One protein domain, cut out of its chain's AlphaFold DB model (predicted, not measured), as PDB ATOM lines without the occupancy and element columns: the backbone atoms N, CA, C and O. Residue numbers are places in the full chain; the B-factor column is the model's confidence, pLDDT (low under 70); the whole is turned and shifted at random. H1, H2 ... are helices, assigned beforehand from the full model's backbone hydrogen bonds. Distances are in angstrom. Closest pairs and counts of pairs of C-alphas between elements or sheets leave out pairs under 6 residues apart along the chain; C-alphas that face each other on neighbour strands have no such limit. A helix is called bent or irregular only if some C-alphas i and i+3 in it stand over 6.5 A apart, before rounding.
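This is residues 3 to 162 of the 163 residues of an uncharacterized protein of Novosphingobium marinum (UniProt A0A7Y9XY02). Three helices, H2, the bent H3 and H4, run roughly along one another as a loose group, and the long helix H6 crosses the middle of H4 with its first half. The far end of H6 meets the middle of H8, which folds back on the short H7 as a hairpin away from that group; the small helices H1 and H5 lie near H2 and H4. The printed part has 160 residues with eight named helices, H1 to H8 in order along the chain, and no named strand: the class is all helix. It is loose, with a radius of gyration of the C-alphas of 18.7 A, and elongated, spanning 60 by 38 by 29 A.

H1, residues 3 to 9, is close to but not clearly touching H2, residues 11 to 29, about perpendicular at 82 degrees; their closest C-alphas, Ile 7 and Ala 14, are 7.4 A apart. By its hydrogen bonds H3, residues 36 to 58, was assigned as one helix, but it is bent: C-alphas 48 and 51 are 6.5 A apart, and its arms H3a, residues 36 to 48, and H3b, residues 51 to 58, stand at a shallow tilt of 29 degrees. H2 touches H3b with residues 11 to 16 alone, closest at the C-alphas of Phe 12 and Phe 55, 6.1 A, opposite ways at a shallow tilt of 21 degrees. The hub is H4, residues 64 to 85, which forms a helical hairpin with H3b, with Pro 52 and Val 71 as closest C-alphas at 5.2 A. H4 touches H3a too, at Trp 47 and Gly 78, whose C-alphas are 4.5 A apart. H2 and H4 only just touch, with 3 pairs of C-alphas within 8 A, the closest being Arg 27 and Leu 85 at 6.4 A. H5, residues 93 to 96, is close to but not clearly touching H4, and meets H6, residues 98 to 124, only through their link. H6 touches H4 at a steep tilt of 60 degrees, opposite ways, closest at the C-alphas of Cys 76 and Gly 104, 4.4 A. H8, residues 140 to 161, touches H6 at a steep tilt of 65 degrees, the C-alphas of Val 123 and Ala 150 being closest at 5.4 A. H7, residues 130 to 135, is apart from H6 and forms a helical hairpin with H8, closest at the C-alphas of Thr 134 and Pro 140, 5.8 A. Every O i to N i+4 pair is within hydrogen-bond range in H1, H3a, H3b, H4, H6, H7 and H8; in H2 it is 13 of 15, and H5 is too short for such a pair.

H1 begins at C-alpha 3, (29.184, 19.386, 23.054). H2 is 27.1 A long, H3a 17.9 A, H4 30.5 A, H6 38.3 A and H8 31.3 A from first to last C-alpha. H6 begins at C-alpha 98, (67.793, 35.008, 22.843), and H8 ends at C-alpha 161, (37.916, 34.935, 56.577).

The two C-alphas farthest apart, Ser 34 and Gly 162, are 62.2 A apart. The printed part has no cut, and no link is long. The mean pLDDT of the printed part is 70.4; 73 residues are under 70, among them residues 3 to 10 and 93 to 151.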
ATOM      1  N   VAL A   3      27.716  19.463  22.936       42.31
ATOM      2  CA  VAL A   3      29.184  19.386  23.054       42.31
ATOM      3  C   VAL A   3      29.845  19.329  21.673       42.31
ATOM      4  O   VAL A   3      30.795  20.062  21.426       42.31
ATOM      5  N   ALA A   4      29.279  18.564  20.732       44.72
ATOM      6  CA  ALA A   4      29.808  18.444  19.372       44.72
ATOM      7  C   ALA A   4      29.803  19.778  18.594       44.72
ATOM      8  O   ALA A   4      30.779  20.095  17.920       44.72
ATOM      9  N   SER A   5      28.764  20.616  18.746       47.16
ATOM     10  CA  SER A   5      28.729  21.937  18.091       47.16
ATOM     11  C   SER A   5      29.674  22.958  18.740       47.16
ATOM     12  O   SER A   5      30.181  23.847  18.058       47.16
ATOM     13  N   ALA A   6      29.967  22.815  20.039       47.75
ATOM     14  CA  ALA A   6      30.951  23.640  20.739       47.75
ATOM     15  C   ALA A   6      32.400  23.260  20.379       47.75
ATOM     16  O   ALA A   6      33.251  24.149  20.318       47.75
ATOM     17  N   ILE A   7      32.659  21.973  20.109       49.72
ATOM     18  CA  ILE A   7      33.942  21.459  19.601       49.72
ATOM     19  C   ILE A   7      34.161  21.909  18.153       49.72
ATOM     20  O   ILE A   7      35.227  22.425  17.846       49.72
ATOM     21  N   GLY A   8      33.141  21.827  17.289       55.97
ATOM     22  CA  GLY A   8      33.241  22.304  15.904       55.97
ATOM     23  C   GLY A   8      33.557  23.800  15.781       55.97
ATOM     24  O   GLY A   8      34.203  24.217  14.826       55.97
ATOM     25  N   ARG A   9      33.163  24.617  16.771       63.62
ATOM     26  CA  ARG A   9      33.447  26.064  16.797       63.62
ATOM     27  C   ARG A   9      34.787  26.437  17.446       63.62
ATOM     28  O   ARG A   9      35.273  27.533  17.210       63.62
ATOM     29  N   ASN A  10      35.383  25.541  18.235       68.50
ATOM     30  CA  ASN A  10      36.631  25.777  18.977       68.50
ATOM     31  C   ASN A  10      37.651  24.649  18.745       68.50
ATOM     32  O   ASN A  10      38.400  24.281  19.652       68.50
ATOM     33  N   TRP A  11      37.655  24.079  17.538       77.25
ATOM     34  CA  TRP A  11      38.425  22.884  17.177       77.25
ATOM     35  C   TRP A  11      39.934  23.052  17.409       77.25
ATOM     36  O   TRP A  11      40.615  22.084  17.738       77.25
ATOM     37  N   PHE A  12      40.436  24.289  17.356       80.06
ATOM     38  CA  PHE A  12      41.814  24.628  17.712       80.06
ATOM     39  C   PHE A  12      42.226  24.123  19.105       80.06
ATOM     40  O   PHE A  12      43.295  23.541  19.253       80.06
ATOM     41  N   TYR A  13      41.380  24.290  20.128       71.44
ATOM     42  CA  TYR A  13      41.730  23.876  21.493       71.44
ATOM     43  C   TYR A  13      41.731  22.359  21.681       71.44
ATOM     44  O   TYR A  13      42.384  21.871  22.594       71.44
ATOM     45  N   ALA A  14      41.020  21.614  20.830       77.19
ATOM     46  CA  ALA A  14      41.097  20.155  20.812       77.19
ATOM     47  C   ALA A  14      42.367  19.672  20.092       77.19
ATOM     48  O   ALA A  14      42.976  18.692  20.513       77.19
ATOM     49  N   LEU A  15      42.792  20.384  19.041       80.25
ATOM     50  CA  LEU A  15      44.038  20.092  18.333       80.25
ATOM     51  C   LEU A  15      45.282  20.410  19.156       80.25
ATOM     52  O   LEU A  15      46.247  19.662  19.084       80.25
ATOM     53  N   LEU A  16      45.274  21.493  19.932       77.62
ATOM     54  CA  LEU A  16      46.451  21.966  20.661       77.62
ATOM     55  C   LEU A  16      47.101  20.914  21.592       77.62
ATOM     56  O   LEU A  16      48.312  20.725  21.481       77.62
ATOM     57  N   PRO A  17      46.373  20.182  22.464       77.50
ATOM     58  CA  PRO A  17      46.978  19.130  23.283       77.50
ATOM     59  C   PRO A  17      47.466  17.939  22.448       77.50
ATOM     60  O   PRO A  17      48.509  17.373  22.762       77.50
ATOM     61  N   LEU A  18      46.769  17.586  21.361       81.94
ATOM     62  CA  LEU A  18      47.213  16.533  20.442       81.94
ATOM     63  C   LEU A  18      48.541  16.916  19.770       81.94
ATOM     64  O   LEU A  18      49.460  16.103  19.692       81.94
ATOM     65  N   TRP A  19      48.655  18.175  19.352       82.69
ATOM     66  CA  TRP A  19      49.868  18.759  18.788       82.69
ATOM     67  C   TRP A  19      51.023  18.772  19.788       82.69
ATOM     68  O   TRP A  19      52.148  18.407  19.451       82.69
ATOM     69  N   LEU A  20      50.739  19.129  21.042       81.88
ATOM     70  CA  LEU A  20      51.728  19.096  22.112       81.88
ATOM     71  C   LEU A  20      52.268  17.678  22.328       81.88
ATOM     72  O   LEU A  20      53.482  17.493  22.364       81.88
ATOM     73  N   ILE A  21      51.390  16.675  22.390       84.81
ATOM     74  CA  ILE A  21      51.789  15.266  22.516       84.81
ATOM     75  C   ILE A  21      52.647  14.834  21.323       84.81
ATOM     76  O   ILE A  21      53.703  14.236  21.524       84.81
ATOM     77  N   ALA A  22      52.247  15.180  20.096       85.62
ATOM     78  CA  ALA A  22      53.020  14.872  18.895       85.62
ATOM     79  C   ALA A  22      54.419  15.509  18.934       85.62
ATOM     80  O   ALA A  22      55.405  14.834  18.652       85.62
ATOM     81  N   SER A  23      54.527  16.770  19.366       83.56
ATOM     82  CA  SER A  23      55.812  17.473  19.485       83.56
ATOM     83  C   SER A  23      56.726  16.886  20.571       83.56
ATOM     84  O   SER A  23      57.941  16.818  20.393       83.56
ATOM     85  N   LEU A  24      56.154  16.406  21.682       83.75
ATOM     86  CA  LEU A  24      56.896  15.702  22.730       83.75
ATOM     87  C   LEU A  24      57.380  14.332  22.239       83.75
ATOM     88  O   LEU A  24      58.522  13.955  22.501       83.75
ATOM     89  N   GLY A  25      56.541  13.622  21.481       84.88
ATOM     90  CA  GLY A  25      56.919  12.391  20.794       84.88
ATOM     91  C   GLY A  25      58.070  12.628  19.820       84.88
ATOM     92  O   GLY A  25      59.099  11.967  19.928       84.88
ATOM     93  N   PHE A  26      57.947  13.639  18.957       85.19
ATOM     94  CA  PHE A  26      58.988  14.045  18.010       85.19
ATOM     95  C   PHE A  26      60.308  14.367  18.713       85.19
ATOM     96  O   PHE A  26      61.358  13.886  18.303       85.19
ATOM     97  N   ARG A  27      60.270  15.094  19.835       82.25
ATOM     98  CA  ARG A  27      61.465  15.335  20.650       82.25
ATOM     99  C   ARG A  27      62.152  14.038  21.079       82.25
ATOM    100  O   ARG A  27      63.378  13.997  21.089       82.25
ATOM    101  N   SER A  28      61.390  13.020  21.471       81.56
ATOM    102  CA  SER A  28      61.949  11.753  21.957       81.56
ATOM    103  C   SER A  28      62.466  10.834  20.846       81.56
ATOM    104  O   SER A  28      63.383  10.056  21.090       81.56
ATOM    105  N   THR A  29      61.900  10.918  19.639       86.38
ATOM    106  CA  THR A  29      62.212  10.007  18.528       86.38
ATOM    107  C   THR A  29      63.154  10.606  17.486       86.38
ATOM    108  O   THR A  29      63.820   9.855  16.775       86.38
ATOM    109  N   HIS A  30      63.232  11.936  17.377       82.44
ATOM    110  CA  HIS A  30      64.066  12.607  16.380       82.44
ATOM    111  C   HIS A  30      65.561  12.481  16.723       82.44
ATOM    112  O   HIS A  30      65.958  12.767  17.857       82.44
ATOM    113  N   PRO A  31      66.429  12.094  15.769       82.44
ATOM    114  CA  PRO A  31      67.862  11.967  16.007       82.44
ATOM    115  C   PRO A  31      68.553  13.343  16.013       82.44
ATOM    116  O   PRO A  31      69.184  13.770  15.045       82.44
ATOM    117  N   TRP A  32      68.470  14.039  17.148       81.56
ATOM    118  CA  TRP A  32      69.056  15.373  17.351       81.56
ATOM    119  C   TRP A  32      70.568  15.438  17.120       81.56
ATOM    120  O   TRP A  32      71.072  16.480  16.719       81.56
ATOM    121  N   ALA A  33      71.285  14.333  17.340       79.19
ATOM    122  CA  ALA A  33      72.733  14.271  17.156       79.19
ATOM    123  C   ALA A  33      73.159  14.320  15.679       79.19
ATOM    124  O   ALA A  33      74.232  14.827  15.373       79.19
ATOM    125  N   SER A  34      72.335  13.800  14.762       81.44
ATOM    126  CA  SER A  34      72.664  13.761  13.334       81.44
ATOM    127  C   SER A  34      72.051  14.923  12.557       81.44
ATOM    128  O   SER A  34      72.633  15.368  11.570       81.44
ATOM    129  N   GLN A  35      70.883  15.420  12.978       82.31
ATOM    130  CA  GLN A  35      70.149  16.474  12.267       82.31
ATOM    131  C   GLN A  35      69.540  17.515  13.229       82.31
ATOM    132  O   GLN A  35      68.312  17.678  13.276       82.31
ATOM    133  N   PRO A  36      70.376  18.249  13.990       80.44
ATOM    134  CA  PRO A  36      69.904  19.212  14.987       80.44
ATOM    135  C   PRO A  36      69.150  20.391  14.357       80.44
ATOM    136  O   PRO A  36      68.082  20.774  14.827       80.44
ATOM    137  N   GLN A  37      69.662  20.916  13.239       82.38
ATOM    138  CA  GLN A  37      69.117  22.100  12.560       82.38
ATOM    139  C   GLN A  37      67.726  21.847  11.963       82.38
ATOM    140  O   GLN A  37      66.849  22.702  12.046       82.38
ATOM    141  N   LEU A  38      67.506  20.660  11.386       83.06
ATOM    142  CA  LEU A  38      66.200  20.282  10.840       83.06
ATOM    143  C   LEU A  38      65.166  20.105  11.955       83.06
ATOM    144  O   LEU A  38      64.053  20.608  11.830       83.06
ATOM    145  N   GLY A  39      65.539  19.460  13.065       81.56
ATOM    146  CA  GLY A  39      64.650  19.306  14.222       81.56
ATOM    147  C   GLY A  39      64.261  20.650  14.846       81.56
ATOM    148  O   GLY A  39      63.096  20.866  15.188       81.56
ATOM    149  N   GLU A  40      65.215  21.578  14.941       80.75
ATOM    150  CA  GLU A  40      64.976  22.942  15.420       80.75
ATOM    151  C   GLU A  40      64.042  23.724  14.483       80.75
ATOM    152  O   GLU A  40      63.060  24.308  14.947       80.75
ATOM    153  N   ALA A  41      64.291  23.691  13.170       83.19
ATOM    154  CA  ALA A  41      63.476  24.388  12.179       83.19
ATOM    155  C   ALA A  41      62.030  23.867  12.130       83.19
ATOM    156  O   ALA A  41      61.100  24.672  12.092       83.19
ATOM    157  N   ILE A  42      61.834  22.544  12.184       85.56
ATOM    158  CA  ILE A  42      60.501  21.919  12.224       85.56
ATOM    159  C   ILE A  42      59.753  22.368  13.484       85.56
ATOM    160  O   ILE A  42      58.640  22.878  13.393       85.56
ATOM    161  N   THR A  43      60.403  22.296  14.648       84.81
ATOM    162  CA  THR A  43      59.786  22.706  15.919       84.81
ATOM    163  C   THR A  43      59.398  24.191  15.909       84.81
ATOM    164  O   THR A  43      58.322  24.562  16.380       84.81
ATOM    165  N   LEU A  44      60.253  25.061  15.363       83.94
ATOM    166  CA  LEU A  44      59.953  26.487  15.223       83.94
ATOM    167  C   LEU A  44      58.806  26.739  14.244       83.94
ATOM    168  O   LEU A  44      57.911  27.524  14.558       83.94
ATOM    169  N   PHE A  45      58.811  26.081  13.087       86.81
ATOM    170  CA  PHE A  45      57.748  26.197  12.092       86.81
ATOM    171  C   PHE A  45      56.392  25.816  12.690       86.81
ATOM    172  O   PHE A  45      55.419  26.567  12.593       86.81
ATOM    173  N   ASP A  46      56.349  24.692  13.388       85.81
ATOM    174  CA  ASP A  46      55.140  24.162  13.990       85.81
ATOM    175  C   ASP A  46      54.536  25.117  15.025       85.81
ATOM    176  O   ASP A  46      53.364  25.499  14.952       85.81
ATOM    177  N   TRP A  47      55.352  25.577  15.969       83.31
ATOM    178  CA  TRP A  47      54.868  26.383  17.087       83.31
ATOM    179  C   TRP A  47      54.743  27.877  16.774       83.31
ATOM    180  O   TRP A  47      53.902  28.548  17.371       83.31
ATOM    181  N   CYS A  48      55.532  28.407  15.836       84.19
ATOM    182  CA  CYS A  48      55.542  29.836  15.506       84.19
ATOM    183  C   CYS A  48      54.752  30.176  14.240       84.19
ATOM    184  O   CYS A  48      54.410  31.338  14.043       84.19
ATOM    185  N   ILE A  49      54.461  29.208  13.371       85.38
ATOM    186  CA  ILE A  49      53.746  29.463  12.114       85.38
ATOM    187  C   ILE A  49      52.485  28.613  12.056       85.38
ATOM    188  O   ILE A  49      51.387  29.162  11.955       85.38
ATOM    189  N   PHE A  50      52.615  27.293  12.181       87.62
ATOM    190  CA  PHE A  50      51.495  26.382  11.984       87.62
ATOM    191  C   PHE A  50      50.396  26.580  13.037       87.62
ATOM    192  O   PHE A  50      49.238  26.822  12.684       87.62
ATOM    193  N   ILE A  51      50.740  26.574  14.327       84.69
ATOM    194  CA  ILE A  51      49.781  26.785  15.421       84.69
ATOM    195  C   ILE A  51      49.092  28.166  15.336       84.69
ATOM    196  O   ILE A  51      47.855  28.205  15.331       84.69
ATOM    197  N   PRO A  52      49.808  29.302  15.202       85.12
ATOM    198  CA  PRO A  52      49.166  30.613  15.090       85.12
ATOM    199  C   PRO A  52      48.292  30.768  13.839       85.12
ATOM    200  O   PRO A  52      47.231  31.393  13.904       85.12
ATOM    201  N   LEU A  53      48.682  30.168  12.711       86.75
ATOM    202  CA  LEU A  53      47.889  30.184  11.480       86.75
ATOM    203  C   LEU A  53      46.604  29.361  11.634       86.75
ATOM    204  O   LEU A  53      45.520  29.813  11.265       86.75
ATOM    205  N   THR A  54      46.699  28.197  12.277       84.94
ATOM    206  CA  THR A  54      45.542  27.353  12.609       84.94
ATOM    207  C   THR A  54      44.568  28.095  13.533       84.94
ATOM    208  O   THR A  54      43.352  28.073  13.312       84.94
ATOM    209  N   PHE A  55      45.089  28.829  14.524       83.00
ATOM    210  CA  PHE A  55      44.291  29.699  15.390       83.00
ATOM    211  C   PHE A  55      43.588  30.808  14.597       83.00
ATOM    212  O   PHE A  55      42.388  31.033  14.779       83.00
ATOM    213  N   ALA A  56      44.306  31.473  13.687       85.06
ATOM    214  CA  ALA A  56      43.753  32.529  12.847       85.06
ATOM    215  C   ALA A  56      42.621  32.027  11.938       85.06
ATOM    216  O   ALA A  56      41.609  32.711  11.791       85.06
ATOM    217  N   ILE A  57      42.743  30.814  11.391       85.75
ATOM    218  CA  ILE A  57      41.686  30.179  10.593       85.75
ATOM    219  C   ILE A  57      40.477  29.838  11.473       85.75
ATOM    220  O   ILE A  57      39.340  30.136  11.098       85.75
ATOM    221  N   CYS A  58      40.708  29.258  12.657       81.88
ATOM    222  CA  CYS A  58      39.646  28.889  13.598       81.88
ATOM    223  C   CYS A  58      38.831  30.108  14.058       81.88
ATOM    224  O   CYS A  58      37.603  30.046  14.116       81.88
ATOM    225  N   TYR A  59      39.500  31.230  14.338       77.75
ATOM    226  CA  TYR A  59      38.883  32.451  14.866       77.75
ATOM    227  C   TYR A  59      38.817  33.594  13.847       77.75
ATOM    228  O   TYR A  59      38.775  34.765  14.228       77.75
ATOM    229  N   ARG A  60      38.723  33.277  12.549       78.88
ATOM    230  CA  ARG A  60      38.657  34.269  11.456       78.88
ATOM    231  C   ARG A  60      37.518  35.293  11.569       78.88
ATOM    232  O   ARG A  60      37.588  36.350  10.955       78.88
ATOM    233  N   GLY A  61      36.468  34.981  12.335       71.44
ATOM    234  CA  GLY A  61      35.336  35.878  12.602       71.44
ATOM    235  C   GLY A  61      35.548  36.866  13.759       71.44
ATOM    236  O   GLY A  61      34.654  37.655  14.048       71.44
ATOM    237  N   MET A  62      36.693  36.819  14.449       72.50
ATOM    238  CA  MET A  62      37.027  37.716  15.558       72.50
ATOM    239  C   MET A  62      37.472  39.099  15.055       72.50
ATOM    240  O   MET A  62      37.911  39.260  13.916       72.50
ATOM    241  N   SER A  63      37.406  40.120  15.916       76.94
ATOM    242  CA  SER A  63      37.937  41.445  15.583       76.94
ATOM    243  C   SER A  63      39.439  41.375  15.267       76.94
ATOM    244  O   SER A  63      40.213  40.726  15.975       76.94
ATOM    245  N   ARG A  64      39.872  42.073  14.205       77.88
ATOM    246  CA  ARG A  64      41.261  42.007  13.704       77.88
ATOM    247  C   ARG A  64      42.304  42.321  14.781       77.88
ATOM    248  O   ARG A  64      43.344  41.676  14.824       77.88
ATOM    249  N   ARG A  65      42.012  43.278  15.671       69.06
ATOM    250  CA  ARG A  65      42.903  43.652  16.784       69.06
ATOM    251  C   ARG A  65      43.069  42.515  17.794       69.06
ATOM    252  O   ARG A  65      44.192  42.203  18.172       69.06
ATOM    253  N   ALA A  66      41.969  41.884  18.206       70.69
ATOM    254  CA  ALA A  66      42.020  40.774  19.153       70.69
ATOM    255  C   ALA A  66      42.706  39.547  18.541       70.69
ATOM    256  O   ALA A  66      43.510  38.901  19.209       70.69
ATOM    257  N   LEU A  67      42.442  39.269  17.261       77.12
ATOM    258  CA  LEU A  67      43.104  38.187  16.543       77.12
ATOM    259  C   LEU A  67      44.617  38.417  16.457       77.12
ATOM    260  O   LEU A  67      45.379  37.525  16.810       77.12
ATOM    261  N   PHE A  68      45.050  39.619  16.063       75.50
ATOM    262  CA  PHE A  68      46.469  39.958  15.959       75.50
ATOM    263  C   PHE A  68      47.205  39.804  17.294       75.50
ATOM    264  O   PHE A  68      48.232  39.137  17.348       75.50
ATOM    265  N   LEU A  69      46.654  40.352  18.384       72.81
ATOM    266  CA  LEU A  69      47.267  40.243  19.712       72.81
ATOM    267  C   LEU A  69      47.394  38.785  20.175       72.81
ATOM    268  O   LEU A  69      48.407  38.414  20.762       72.81
ATOM    269  N   ARG A  70      46.395  37.943  19.890       74.81
ATOM    270  CA  ARG A  70      46.417  36.521  20.268       74.81
ATOM    271  C   ARG A  70      47.360  35.695  19.403       74.81
ATOM    272  O   ARG A  70      48.071  34.855  19.936       74.81
ATOM    273  N   VAL A  71      47.407  35.952  18.098       81.62
ATOM    274  CA  VAL A  71      48.379  35.330  17.185       81.62
ATOM    275  C   VAL A  71      49.798  35.707  17.600       81.62
ATOM    276  O   VAL A  71      50.643  34.829  17.724       81.62
ATOM    277  N   LEU A  72      50.046  36.982  17.909       77.94
ATOM    278  CA  LEU A  72      51.341  37.448  18.400       77.94
ATOM    279  C   LEU A  72      51.730  36.759  19.713       77.94
ATOM    280  O   LEU A  72      52.864  36.304  19.854       77.94
ATOM    281  N   ALA A  73      50.785  36.628  20.648       75.31
ATOM    282  CA  ALA A  73      51.005  35.906  21.895       75.31
ATOM    283  C   ALA A  73      51.302  34.415  21.669       75.31
ATOM    284  O   ALA A  73      52.193  33.875  22.318       75.31
ATOM    285  N   LEU A  74      50.619  33.764  20.720       80.38
ATOM    286  CA  LEU A  74      50.887  32.373  20.348       80.38
ATOM    287  C   LEU A  74      52.270  32.199  19.718       80.38
ATOM    288  O   LEU A  74      52.960  31.253  20.072       80.38
ATOM    289  N   ILE A  75      52.703  33.115  18.846       81.81
ATOM    290  CA  ILE A  75      54.061  33.105  18.277       81.81
ATOM    291  C   ILE A  75      55.096  33.242  19.398       81.81
ATOM    292  O   ILE A  75      56.030  32.450  19.490       81.81
ATOM    293  N   CYS A  76      54.900  34.212  20.293       77.75
ATOM    294  CA  CYS A  76      55.776  34.448  21.441       77.75
ATOM    295  C   CYS A  76      55.857  33.228  22.375       77.75
ATOM    296  O   CYS A  76      56.951  32.816  22.769       77.75
ATOM    297  N   GLY A  77      54.711  32.623  22.694       73.06
ATOM    298  CA  GLY A  77      54.637  31.386  23.470       73.06
ATOM    299  C   GLY A  77      55.272  30.199  22.743       73.06
ATOM    300  O   GLY A  77      55.959  29.395  23.368       73.06
ATOM    301  N   GLY A  78      55.116  30.124  21.419       79.31
ATOM    302  CA  GLY A  78      55.712  29.105  20.563       79.31
ATOM    303  C   GLY A  78      57.238  29.153  20.552       79.31
ATOM    304  O   GLY A  78      57.872  28.116  20.715       79.31
ATOM    305  N   ILE A  79      57.838  30.347  20.471       78.06
ATOM    306  CA  ILE A  79      59.299  30.535  20.568       78.06
ATOM    307  C   ILE A  79      59.818  30.054  21.929       78.06
ATOM    308  O   ILE A  79      60.832  29.355  22.011       78.06
ATOM    309  N   TRP A  80      59.115  30.400  23.011       77.56
ATOM    310  CA  TRP A  80      59.476  29.937  24.350       77.56
ATOM    311  C   TRP A  80      59.381  28.410  24.472       77.56
ATOM    312  O   TRP A  80      60.312  27.771  24.973       77.56
ATOM    313  N   LEU A  81      58.293  27.818  23.969       75.31
ATOM    314  CA  LEU A  81      58.039  26.382  24.047       75.31
ATOM    315  C   LEU A  81      59.003  25.573  23.171       75.31
ATOM    316  O   LEU A  81      59.539  24.564  23.629       75.31
ATOM    317  N   ALA A  82      59.304  26.044  21.959       80.50
ATOM    318  CA  ALA A  82      60.343  25.479  21.099       80.50
ATOM    319  C   ALA A  82      61.690  25.441  21.833       80.50
ATOM    320  O   ALA A  82      62.393  24.434  21.818       80.50
ATOM    321  N   GLY A  83      61.983  26.487  22.606       73.62
ATOM    322  CA  GLY A  83      63.147  26.548  23.474       73.62
ATOM    323  C   GLY A  83      63.194  25.530  24.620       73.62
ATOM    324  O   GLY A  83      64.262  25.332  25.202       73.62
ATOM    325  N   LYS A  84      62.066  24.912  24.978       76.50
ATOM    326  CA  LYS A  84      61.996  23.807  25.943       76.50
ATOM    327  C   LYS A  84      61.970  22.447  25.263       76.50
ATOM    328  O   LYS A  84      62.418  21.485  25.883       76.50
ATOM    329  N   LEU A  85      61.445  22.361  24.040       78.25
ATOM    330  CA  LEU A  85      61.348  21.138  23.242       78.25
ATOM    331  C   LEU A  85      62.685  20.757  22.594       78.25
ATOM    332  O   LEU A  85      63.058  19.589  22.634       78.25
ATOM    333  N   VAL A  86      63.422  21.727  22.052       78.94
ATOM    334  CA  VAL A  86      64.721  21.496  21.405       78.94
ATOM    335  C   VAL A  86      65.811  21.301  22.476       78.94
ATOM    336  O   VAL A  86      65.929  22.153  23.363       78.94
ATOM    337  N   PRO A  87      66.621  20.224  22.432       77.06
ATOM    338  CA  PRO A  87      67.764  20.025  23.332       77.06
ATOM    339  C   PRO A  87      68.773  21.174  23.233       77.06
ATOM    340  O   PRO A  87      68.998  21.681  22.140       77.06
ATOM    341  N   ALA A  88      69.398  21.568  24.349       72.19
ATOM    342  CA  ALA A  88      70.282  22.743  24.407       72.19
ATOM    343  C   ALA A  88      71.424  22.701  23.373       72.19
ATOM    344  O   ALA A  88      71.723  23.722  22.758       72.19
ATOM    345  N   ASP A  89      71.974  21.512  23.121       70.06
ATOM    346  CA  ASP A  89      73.085  21.287  22.186       70.06
ATOM    347  C   ASP A  89      72.680  21.442  20.706       70.06
ATOM    348  O   ASP A  89      73.531  21.594  19.833       70.06
ATOM    349  N   ALA A  90      71.375  21.429  20.417       72.31
ATOM    350  CA  ALA A  90      70.811  21.571  19.076       72.31
ATOM    351  C   ALA A  90      70.242  22.977  18.796       72.31
ATOM    352  O   ALA A  90      69.711  23.205  17.713       72.31
ATOM    353  N   GLN A  91      70.325  23.911  19.754       70.62
ATOM    354  CA  GLN A  91      69.740  25.255  19.648       70.62
ATOM    355  C   GLN A  91      70.686  26.235  18.944       70.62
ATOM    356  O   GLN A  91      71.450  26.935  19.605       70.62
ATOM    357  N   ASN A  92      70.625  26.329  17.616       72.88
ATOM    358  CA  ASN A  92      71.457  27.255  16.843       72.88
ATOM    359  C   ASN A  92      70.689  28.552  16.517       72.88
ATOM    360  O   ASN A  92      71.144  29.666  16.798       72.88
ATOM    361  N   LEU A  93      69.462  28.418  16.009       66.62
ATOM    362  CA  LEU A  93      68.568  29.544  15.695       66.62
ATOM    363  C   LEU A  93      67.935  30.145  16.961       66.62
ATOM    364  O   LEU A  93      67.734  31.353  17.086       66.62
ATOM    365  N   LEU A  94      67.656  29.303  17.951       64.88
ATOM    366  CA  LEU A  94      67.073  29.699  19.228       64.88
ATOM    367  C   LEU A  94      68.056  30.459  20.135       64.88
ATOM    368  O   LEU A  94      67.605  31.156  21.051       64.88
ATOM    369  N   GLN A  95      69.370  30.337  19.907       68.12
ATOM    370  CA  GLN A  95      70.389  31.121  20.614       68.12
ATOM    371  C   GLN A  95      70.510  32.540  20.052       68.12
ATOM    372  O   GLN A  95      70.558  33.503  20.817       68.12
ATOM    373  N   THR A  96      70.461  32.697  18.727       68.19
ATOM    374  CA  THR A  96      70.461  34.018  18.074       68.19
ATOM    375  C   THR A  96      69.193  34.819  18.395       68.19
ATOM    376  O   THR A  96      69.244  36.041  18.519       68.19
ATOM    377  N   MET A  97      68.069  34.143  18.647       63.19
ATOM    378  CA  MET A  97      66.809  34.753  19.094       63.19
ATOM    379  C   MET A  97      66.688  34.936  20.622       63.19
ATOM    380  O   MET A  97      65.583  35.120  21.137       63.19
ATOM    381  N   GLY A  98      67.796  34.919  21.374       61.84
ATOM    382  CA  GLY A  98      67.793  35.008  22.843       61.84
ATOM    383  C   GLY A  98      67.002  36.198  23.416       61.84
ATOM    384  O   GLY A  98      66.279  36.041  24.400       61.84
ATOM    385  N   ALA A  99      67.036  37.366  22.766       62.53
ATOM    386  CA  ALA A  99      66.229  38.529  23.160       62.53
ATOM    387  C   ALA A  99      64.717  38.312  22.943       62.53
ATOM    388  O   ALA A  99      63.894  38.711  23.770       62.53
ATOM    389  N   MET A 100      64.343  37.612  21.868       60.62
ATOM    390  CA  MET A 100      62.953  37.274  21.542       60.62
ATOM    391  C   MET A 100      62.355  36.295  22.563       60.62
ATOM    392  O   MET A 100      61.162  36.344  22.846       60.62
ATOM    393  N   ARG A 101      63.191  35.446  23.173       63.38
ATOM    394  CA  ARG A 101      62.814  34.559  24.286       63.38
ATOM    395  C   ARG A 101      62.413  35.330  25.541       63.38
ATOM    396  O   ARG A 101      61.422  34.968  26.167       63.38
ATOM    397  N   TRP A 102      63.137  36.393  25.891       64.56
ATOM    398  CA  TRP A 102      62.782  37.264  27.019       64.56
ATOM    399  C   TRP A 102      61.499  38.053  26.756       64.56
ATOM    400  O   TRP A 102      60.659  38.174  27.646       64.56
ATOM    401  N   LEU A 103      61.304  38.516  25.518       64.12
ATOM    402  CA  LEU A 103      60.031  39.082  25.064       64.12
ATOM    403  C   LEU A 103      58.894  38.061  25.172       64.12
ATOM    404  O   LEU A 103      57.843  38.377  25.722       64.12
ATOM    405  N   GLY A 104      59.122  36.822  24.733       59.91
ATOM    406  CA  GLY A 104      58.160  35.730  24.853       59.91
ATOM    407  C   GLY A 104      57.794  35.427  26.304       59.91
ATOM    408  O   GLY A 104      56.614  35.342  26.630       59.91
ATOM    409  N   LEU A 105      58.790  35.372  27.190       66.19
ATOM    410  CA  LEU A 105      58.590  35.207  28.629       66.19
ATOM    411  C   LEU A 105      57.780  36.367  29.222       66.19
ATOM    412  O   LEU A 105      56.865  36.143  30.004       66.19
ATOM    413  N   SER A 106      58.081  37.600  28.810       64.12
ATOM    414  CA  SER A 106      57.375  38.803  29.262       64.12
ATOM    415  C   SER A 106      55.918  38.805  28.800       64.12
ATOM    416  O   SER A 106      55.032  39.165  29.564       64.12
ATOM    417  N   VAL A 107      55.640  38.362  27.572       64.00
ATOM    418  CA  VAL A 107      54.274  38.238  27.039       64.00
ATOM    419  C   VAL A 107      53.501  37.119  27.735       64.00
ATOM    420  O   VAL A 107      52.332  37.316  28.062       64.00
ATOM    421  N   VAL A 108      54.135  35.974  28.005       64.62
ATOM    422  CA  VAL A 108      53.534  34.885  28.795       64.62
ATOM    423  C   VAL A 108      53.221  35.369  30.207       64.62
ATOM    424  O   VAL A 108      52.096  35.187  30.662       64.62
ATOM    425  N   LEU A 109      54.157  36.072  30.849       68.69
ATOM    426  CA  LEU A 109      53.954  36.675  32.161       68.69
ATOM    427  C   LEU A 109      52.809  37.693  32.133       68.69
ATOM    428  O   LEU A 109      51.970  37.689  33.022       68.69
ATOM    429  N   LEU A 110      52.716  38.536  31.102       63.97
ATOM    430  CA  LEU A 110      51.594  39.463  30.932       63.97
ATOM    431  C   LEU A 110      50.263  38.726  30.743       63.97
ATOM    432  O   LEU A 110      49.243  39.200  31.235       63.97
ATOM    433  N   PHE A 111      50.256  37.576  30.066       61.38
ATOM    434  CA  PHE A 111      49.071  36.729  29.932       61.38
ATOM    435  C   PHE A 111      48.689  36.048  31.250       61.38
ATOM    436  O   PHE A 111      47.508  36.030  31.587       61.38
ATOM    437  N   GLU A 112      49.658  35.547  32.016       62.56
ATOM    438  CA  GLU A 112      49.440  35.026  33.369       62.56
ATOM    439  C   GLU A 112      48.926  36.122  34.301       62.56
ATOM    440  O   GLU A 112      47.926  35.928  34.982       62.56
ATOM    441  N   VAL A 113      49.533  37.308  34.279       60.91
ATOM    442  CA  VAL A 113      49.081  38.469  35.051       60.91
ATOM    443  C   VAL A 113      47.688  38.901  34.603       60.91
ATOM    444  O   VAL A 113      46.848  39.182  35.449       60.91
ATOM    445  N   ALA A 114      47.383  38.909  33.305       57.78
ATOM    446  CA  ALA A 114      46.042  39.206  32.808       57.78
ATOM    447  C   ALA A 114      45.019  38.147  33.246       57.78
ATOM    448  O   ALA A 114      43.898  38.508  33.601       57.78
ATOM    449  N   ALA A 115      45.395  36.867  33.273       56.47
ATOM    450  CA  ALA A 115      44.574  35.784  33.806       56.47
ATOM    451  C   ALA A 115      44.358  35.928  35.320       56.47
ATOM    452  O   ALA A 115      43.226  35.803  35.778       56.47
ATOM    453  N   ILE A 116      45.396  36.283  36.083       60.62
ATOM    454  CA  ILE A 116      45.311  36.570  37.520       60.62
ATOM    455  C   ILE A 116      44.429  37.797  37.763       60.62
ATOM    456  O   ILE A 116      43.543  37.749  38.602       60.62
ATOM    457  N   VAL A 117      44.593  38.883  37.007       53.59
ATOM    458  CA  VAL A 117      43.767  40.096  37.118       53.59
ATOM    459  C   VAL A 117      42.322  39.819  36.716       53.59
ATOM    460  O   VAL A 117      41.409  40.338  37.352       53.59
ATOM    461  N   ALA A 118      42.081  38.997  35.694       52.50
ATOM    462  CA  ALA A 118      40.741  38.539  35.347       52.50
ATOM    463  C   ALA A 118      40.149  37.684  36.475       52.50
ATOM    464  O   ALA A 118      39.006  37.907  36.861       52.50
ATOM    465  N   MET A 119      40.933  36.776  37.059       50.47
ATOM    466  CA  MET A 119      40.528  35.961  38.203       50.47
ATOM    467  C   MET A 119      40.190  36.844  39.409       50.47
ATOM    468  O   MET A 119      39.086  36.745  39.932       50.47
ATOM    469  N   LEU A 120      41.044  37.808  39.760       53.12
ATOM    470  CA  LEU A 120      40.797  38.799  40.806       53.12
ATOM    471  C   LEU A 120      39.563  39.654  40.497       53.12
ATOM    472  O   LEU A 120      38.722  39.842  41.367       53.12
ATOM    473  N   ARG A 121      39.378  40.127  39.262       54.75
ATOM    474  CA  ARG A 121      38.175  40.879  38.863       54.75
ATOM    475  C   ARG A 121      36.902  40.047  38.927       54.75
ATOM    476  O   ARG A 121      35.845  40.619  39.135       54.75
ATOM    477  N   ILE A 122      36.963  38.732  38.751       52.00
ATOM    478  CA  ILE A 122      35.789  37.854  38.872       52.00
ATOM    479  C   ILE A 122      35.546  37.480  40.344       52.00
ATOM    480  O   ILE A 122      34.398  37.412  40.786       52.00
ATOM    481  N   VAL A 123      36.613  37.285  41.123       52.69
ATOM    482  CA  VAL A 123      36.557  37.047  42.572       52.69
ATOM    483  C   VAL A 123      35.996  38.275  43.301       52.69
ATOM    484  O   VAL A 123      35.109  38.126  44.141       52.69
ATOM    485  N   PHE A 124      36.440  39.478  42.925       55.50
ATOM    486  CA  PHE A 124      36.093  40.749  43.569       55.50
ATOM    487  C   PHE A 124      35.055  41.596  42.808       55.50
ATOM    488  O   PHE A 124      34.601  42.612  43.328       55.50
ATOM    489  N   GLY A 125      34.649  41.208  41.596       50.06
ATOM    490  CA  GLY A 125      33.653  41.923  40.792       50.06
ATOM    491  C   GLY A 125      32.223  41.425  40.999       50.06
ATOM    492  O   GLY A 125      31.963  40.238  41.224       50.06
ATOM    493  N   ALA A 126      31.267  42.348  40.897       50.94
ATOM    494  CA  ALA A 126      29.846  42.041  40.919       50.94
ATOM    495  C   ALA A 126      29.430  41.374  39.592       50.94
ATOM    496  O   ALA A 126      29.507  41.980  38.528       50.94
ATOM    497  N   THR A 127      28.995  40.113  39.686       52.38
ATOM    498  CA  THR A 127      28.332  39.288  38.652       52.38
ATOM    499  C   THR A 127      29.095  39.054  37.333       52.38
ATOM    500  O   THR A 127      29.018  39.870  36.417       52.38
ATOM    501  N   PRO A 128      29.764  37.895  37.163       54.88
ATOM    502  CA  PRO A 128      30.363  37.523  35.884       54.88
ATOM    503  C   PRO A 128      29.305  36.955  34.925       54.88
ATOM    504  O   PRO A 128      28.715  35.909  35.201       54.88
ATOM    505  N   ASP A 129      29.079  37.624  33.790       59.38
ATOM    506  CA  ASP A 129      28.216  37.124  32.713       59.38
ATOM    507  C   ASP A 129      28.998  36.147  31.802       59.38
ATOM    508  O   ASP A 129      29.952  36.554  31.127       59.38
ATOM    509  N   PRO A 130      28.612  34.857  31.730       56.53
ATOM    510  CA  PRO A 130      29.247  33.872  30.852       56.53
ATOM    511  C   PRO A 130      29.190  34.245  29.364       56.53
ATOM    512  O   PRO A 130      30.004  33.761  28.572       56.53
ATOM    513  N   ARG A 131      28.216  35.069  28.960       56.69
ATOM    514  CA  ARG A 131      28.008  35.444  27.556       56.69
ATOM    515  C   ARG A 131      29.116  36.369  27.059       56.69
ATOM    516  O   ARG A 131      29.685  36.093  26.007       56.69
ATOM    517  N   ALA A 132      29.544  37.327  27.881       58.69
ATOM    518  CA  ALA A 132      30.636  38.246  27.556       58.69
ATOM    519  C   ALA A 132      31.981  37.530  27.306       58.69
ATOM    520  O   ALA A 132      32.759  37.939  26.447       58.69
ATOM    521  N   LEU A 133      32.250  36.429  28.019       56.03
ATOM    522  CA  LEU A 133      33.452  35.599  27.822       56.03
ATOM    523  C   LEU A 133      33.365  34.752  26.544       56.03
ATOM    524  O   LEU A 133      34.365  34.542  25.856       56.03
ATOM    525  N   THR A 134      32.160  34.295  26.201       57.69
ATOM    526  CA  THR A 134      31.922  33.504  24.988       57.69
ATOM    527  C   THR A 134      32.072  34.367  23.727       57.69
ATOM    528  O   THR A 134      32.641  33.905  22.738       57.69
ATOM    529  N   ASP A 135      31.663  35.639  23.787       59.25
ATOM    530  CA  ASP A 135      31.848  36.624  22.706       59.25
ATOM    531  C   ASP A 135      33.321  37.011  22.503       59.25
ATOM    532  O   ASP A 135      33.750  37.341  21.399       59.25
ATOM    533  N   GLN A 136      34.144  36.870  23.545       52.06
ATOM    534  CA  GLN A 136      35.601  36.993  23.455       52.06
ATOM    535  C   GLN A 136      36.274  35.733  22.880       52.06
ATOM    536  O   GLN A 136      37.504  35.633  22.878       52.06
ATOM    537  N   GLY A 137      35.509  34.759  22.378       51.03
ATOM    538  CA  GLY A 137      36.031  33.539  21.760       51.03
ATOM    539  C   GLY A 137      36.637  32.547  22.753       51.03
ATOM    540  O   GLY A 137      37.427  31.693  22.354       51.03
ATOM    541  N   ILE A 138      36.307  32.665  24.043       55.91
ATOM    542  CA  ILE A 138      36.640  31.641  25.035       55.91
ATOM    543  C   ILE A 138      35.610  30.511  24.885       55.91
ATOM    544  O   ILE A 138      34.404  30.784  24.849       55.91
ATOM    545  N   PRO A 139      36.036  29.235  24.792       57.75
ATOM    546  CA  PRO A 139      35.106  28.123  24.689       57.75
ATOM    547  C   PRO A 139      34.131  28.143  25.869       57.75
ATOM    548  O   PRO A 139      34.557  28.360  27.004       57.75
ATOM    549  N   PRO A 140      32.840  27.843  25.662       61.41
ATOM    550  CA  PRO A 140      31.839  27.926  26.725       61.41
ATOM    551  C   PRO A 140      32.150  27.002  27.912       61.41
ATOM    552  O   PRO A 140      31.709  27.263  29.025       61.41
ATOM    553  N   ILE A 141      32.920  25.932  27.694       60.31
ATOM    554  CA  ILE A 141      33.403  25.040  28.756       60.31
ATOM    555  C   ILE A 141      34.485  25.730  29.589       60.31
ATOM    556  O   ILE A 141      34.386  25.725  30.809       60.31
ATOM    557  N   VAL A 142      35.457  26.381  28.944       60.81
ATOM    558  CA  VAL A 142      36.522  27.138  29.622       60.81
ATOM    559  C   VAL A 142      35.928  28.331  30.363       60.81
ATOM    560  O   VAL A 142      36.243  28.534  31.525       60.81
ATOM    561  N   ALA A 143      34.980  29.052  29.759       64.44
ATOM    562  CA  ALA A 143      34.266  30.135  30.431       64.44
ATOM    563  C   ALA A 143      33.523  29.640  31.687       64.44
ATOM    564  O   ALA A 143      33.552  30.293  32.727       64.44
ATOM    565  N   ARG A 144      32.895  28.458  31.626       63.12
ATOM    566  CA  ARG A 144      32.263  27.827  32.796       63.12
ATOM    567  C   ARG A 144      33.277  27.394  33.848       63.12
ATOM    568  O   ARG A 144      32.987  27.562  35.025       63.12
ATOM    569  N   LEU A 145      34.429  26.867  33.437       66.44
ATOM    570  CA  LEU A 145      35.521  26.473  34.329       66.44
ATOM    571  C   LEU A 145      36.112  27.687  35.045       66.44
ATOM    572  O   LEU A 145      36.201  27.667  36.262       66.44
ATOM    573  N   MET A 146      36.370  28.782  34.328       61.78
ATOM    574  CA  MET A 146      36.836  30.044  34.913       61.78
ATOM    575  C   MET A 146      35.827  30.615  35.920       61.78
ATOM    576  O   MET A 146      36.206  31.095  36.985       61.78
ATOM    577  N   ILE A 147      34.523  30.534  35.624       68.50
ATOM    578  CA  ILE A 147      33.471  30.945  36.569       68.50
ATOM    579  C   ILE A 147      33.388  29.983  37.765       68.50
ATOM    580  O   ILE A 147      33.148  30.428  38.886       68.50
ATOM    581  N   ALA A 148      33.564  28.677  37.550       66.12
ATOM    582  CA  ALA A 148      33.557  27.672  38.610       66.12
ATOM    583  C   ALA A 148      34.764  27.829  39.544       66.12
ATOM    584  O   ALA A 148      34.583  27.826  40.759       66.12
ATOM    585  N   GLU A 149      35.958  28.060  38.997       57.75
ATOM    586  CA  GLU A 149      37.160  28.388  39.761       57.75
ATOM    587  C   GLU A 149      36.962  29.674  40.555       57.75
ATOM    588  O   GLU A 149      37.223  29.700  41.752       57.75
ATOM    589  N   ALA A 150      36.413  30.729  39.951       66.50
ATOM    590  CA  ALA A 150      36.172  31.965  40.688       66.50
ATOM    591  C   ALA A 150      35.166  31.793  41.840       66.50
ATOM    592  O   ALA A 150      35.316  32.413  42.894       66.50
ATOM    593  N   LYS A 151      34.154  30.931  41.675       68.56
ATOM    594  CA  LYS A 151      33.235  30.559  42.762       68.56
ATOM    595  C   LYS A 151      33.930  29.729  43.841       68.56
ATOM    596  O   LYS A 151      33.698  29.991  45.016       68.56
ATOM    597  N   PHE A 152      34.781  28.779  43.453       70.38
ATOM    598  CA  PHE A 152      35.591  27.983  44.376       70.38
ATOM    599  C   PHE A 152      36.498  28.879  45.225       70.38
ATOM    600  O   PHE A 152      36.498  28.767  46.446       70.38
ATOM    601  N   TRP A 153      37.189  29.833  44.601       59.22
ATOM    602  CA  TRP A 153      38.057  30.772  45.307       59.22
ATOM    603  C   TRP A 153      37.283  31.736  46.206       59.22
ATOM    604  O   TRP A 153      37.729  31.983  47.320       59.22
ATOM    605  N   ARG A 154      36.103  32.229  45.790       66.12
ATOM    606  CA  ARG A 154      35.220  33.023  46.672       66.12
ATOM    607  C   ARG A 154      34.753  32.225  47.884       66.12
ATOM    608  O   ARG A 154      34.743  32.762  48.985       66.12
ATOM    609  N   TRP A 155      34.380  30.963  47.685       73.88
ATOM    610  CA  TRP A 155      33.996  30.063  48.770       73.88
ATOM    611  C   TRP A 155      35.165  29.793  49.724       73.88
ATOM    612  O   TRP A 155      35.005  29.902  50.936       73.88
ATOM    613  N   LEU A 156      36.358  29.530  49.189       68.81
ATOM    614  CA  LEU A 156      37.557  29.313  49.993       68.81
ATOM    615  C   LEU A 156      37.923  30.566  50.802       68.81
ATOM    616  O   LEU A 156      38.259  30.463  51.978       68.81
ATOM    617  N   TRP A 157      37.803  31.752  50.200       64.50
ATOM    618  CA  TRP A 157      38.028  33.025  50.887       64.50
ATOM    619  C   TRP A 157      37.012  33.281  52.004       64.50
ATOM    620  O   TRP A 157      37.409  33.701  53.089       64.50
ATOM    621  N   ALA A 158      35.731  32.993  51.765       70.06
ATOM    622  CA  ALA A 158      34.669  33.059  52.772       70.06
ATOM    623  C   ALA A 158      34.966  32.126  53.962       70.06
ATOM    624  O   ALA A 158      34.972  32.552  55.116       70.06
ATOM    625  N   CYS A 159      35.357  30.879  53.678       74.81
ATOM    626  CA  CYS A 159      35.783  29.923  54.702       74.81
ATOM    627  C   CYS A 159      37.016  30.386  55.492       74.81
ATOM    628  O   CYS A 159      37.068  30.174  56.699       74.81
ATOM    629  N   LEU A 160      38.001  31.013  54.840       71.56
ATOM    630  CA  LEU A 160      39.235  31.469  55.493       71.56
ATOM    631  C   LEU A 160      39.064  32.764  56.295       71.56
ATOM    632  O   LEU A 160      39.765  32.958  57.282       71.56
ATOM    633  N   THR A 161      38.156  33.654  55.885       75.94
ATOM    634  CA  THR A 161      37.916  34.935  56.577       75.94
ATOM    635  C   THR A 161      36.694  34.952  57.487       75.94
ATOM    636  O   THR A 161      36.445  35.963  58.144       75.94
ATOM    637  N   GLY A 162      35.970  33.834  57.588       58.72
ATOM    638  CA  GLY A 162      34.837  33.680  58.502       58.72
ATOM    639  C   GLY A 162      33.642  34.584  58.175       58.72
ATOM    640  O   GLY A 162      32.856  34.886  59.071       58.72
TER     641      GLY A 162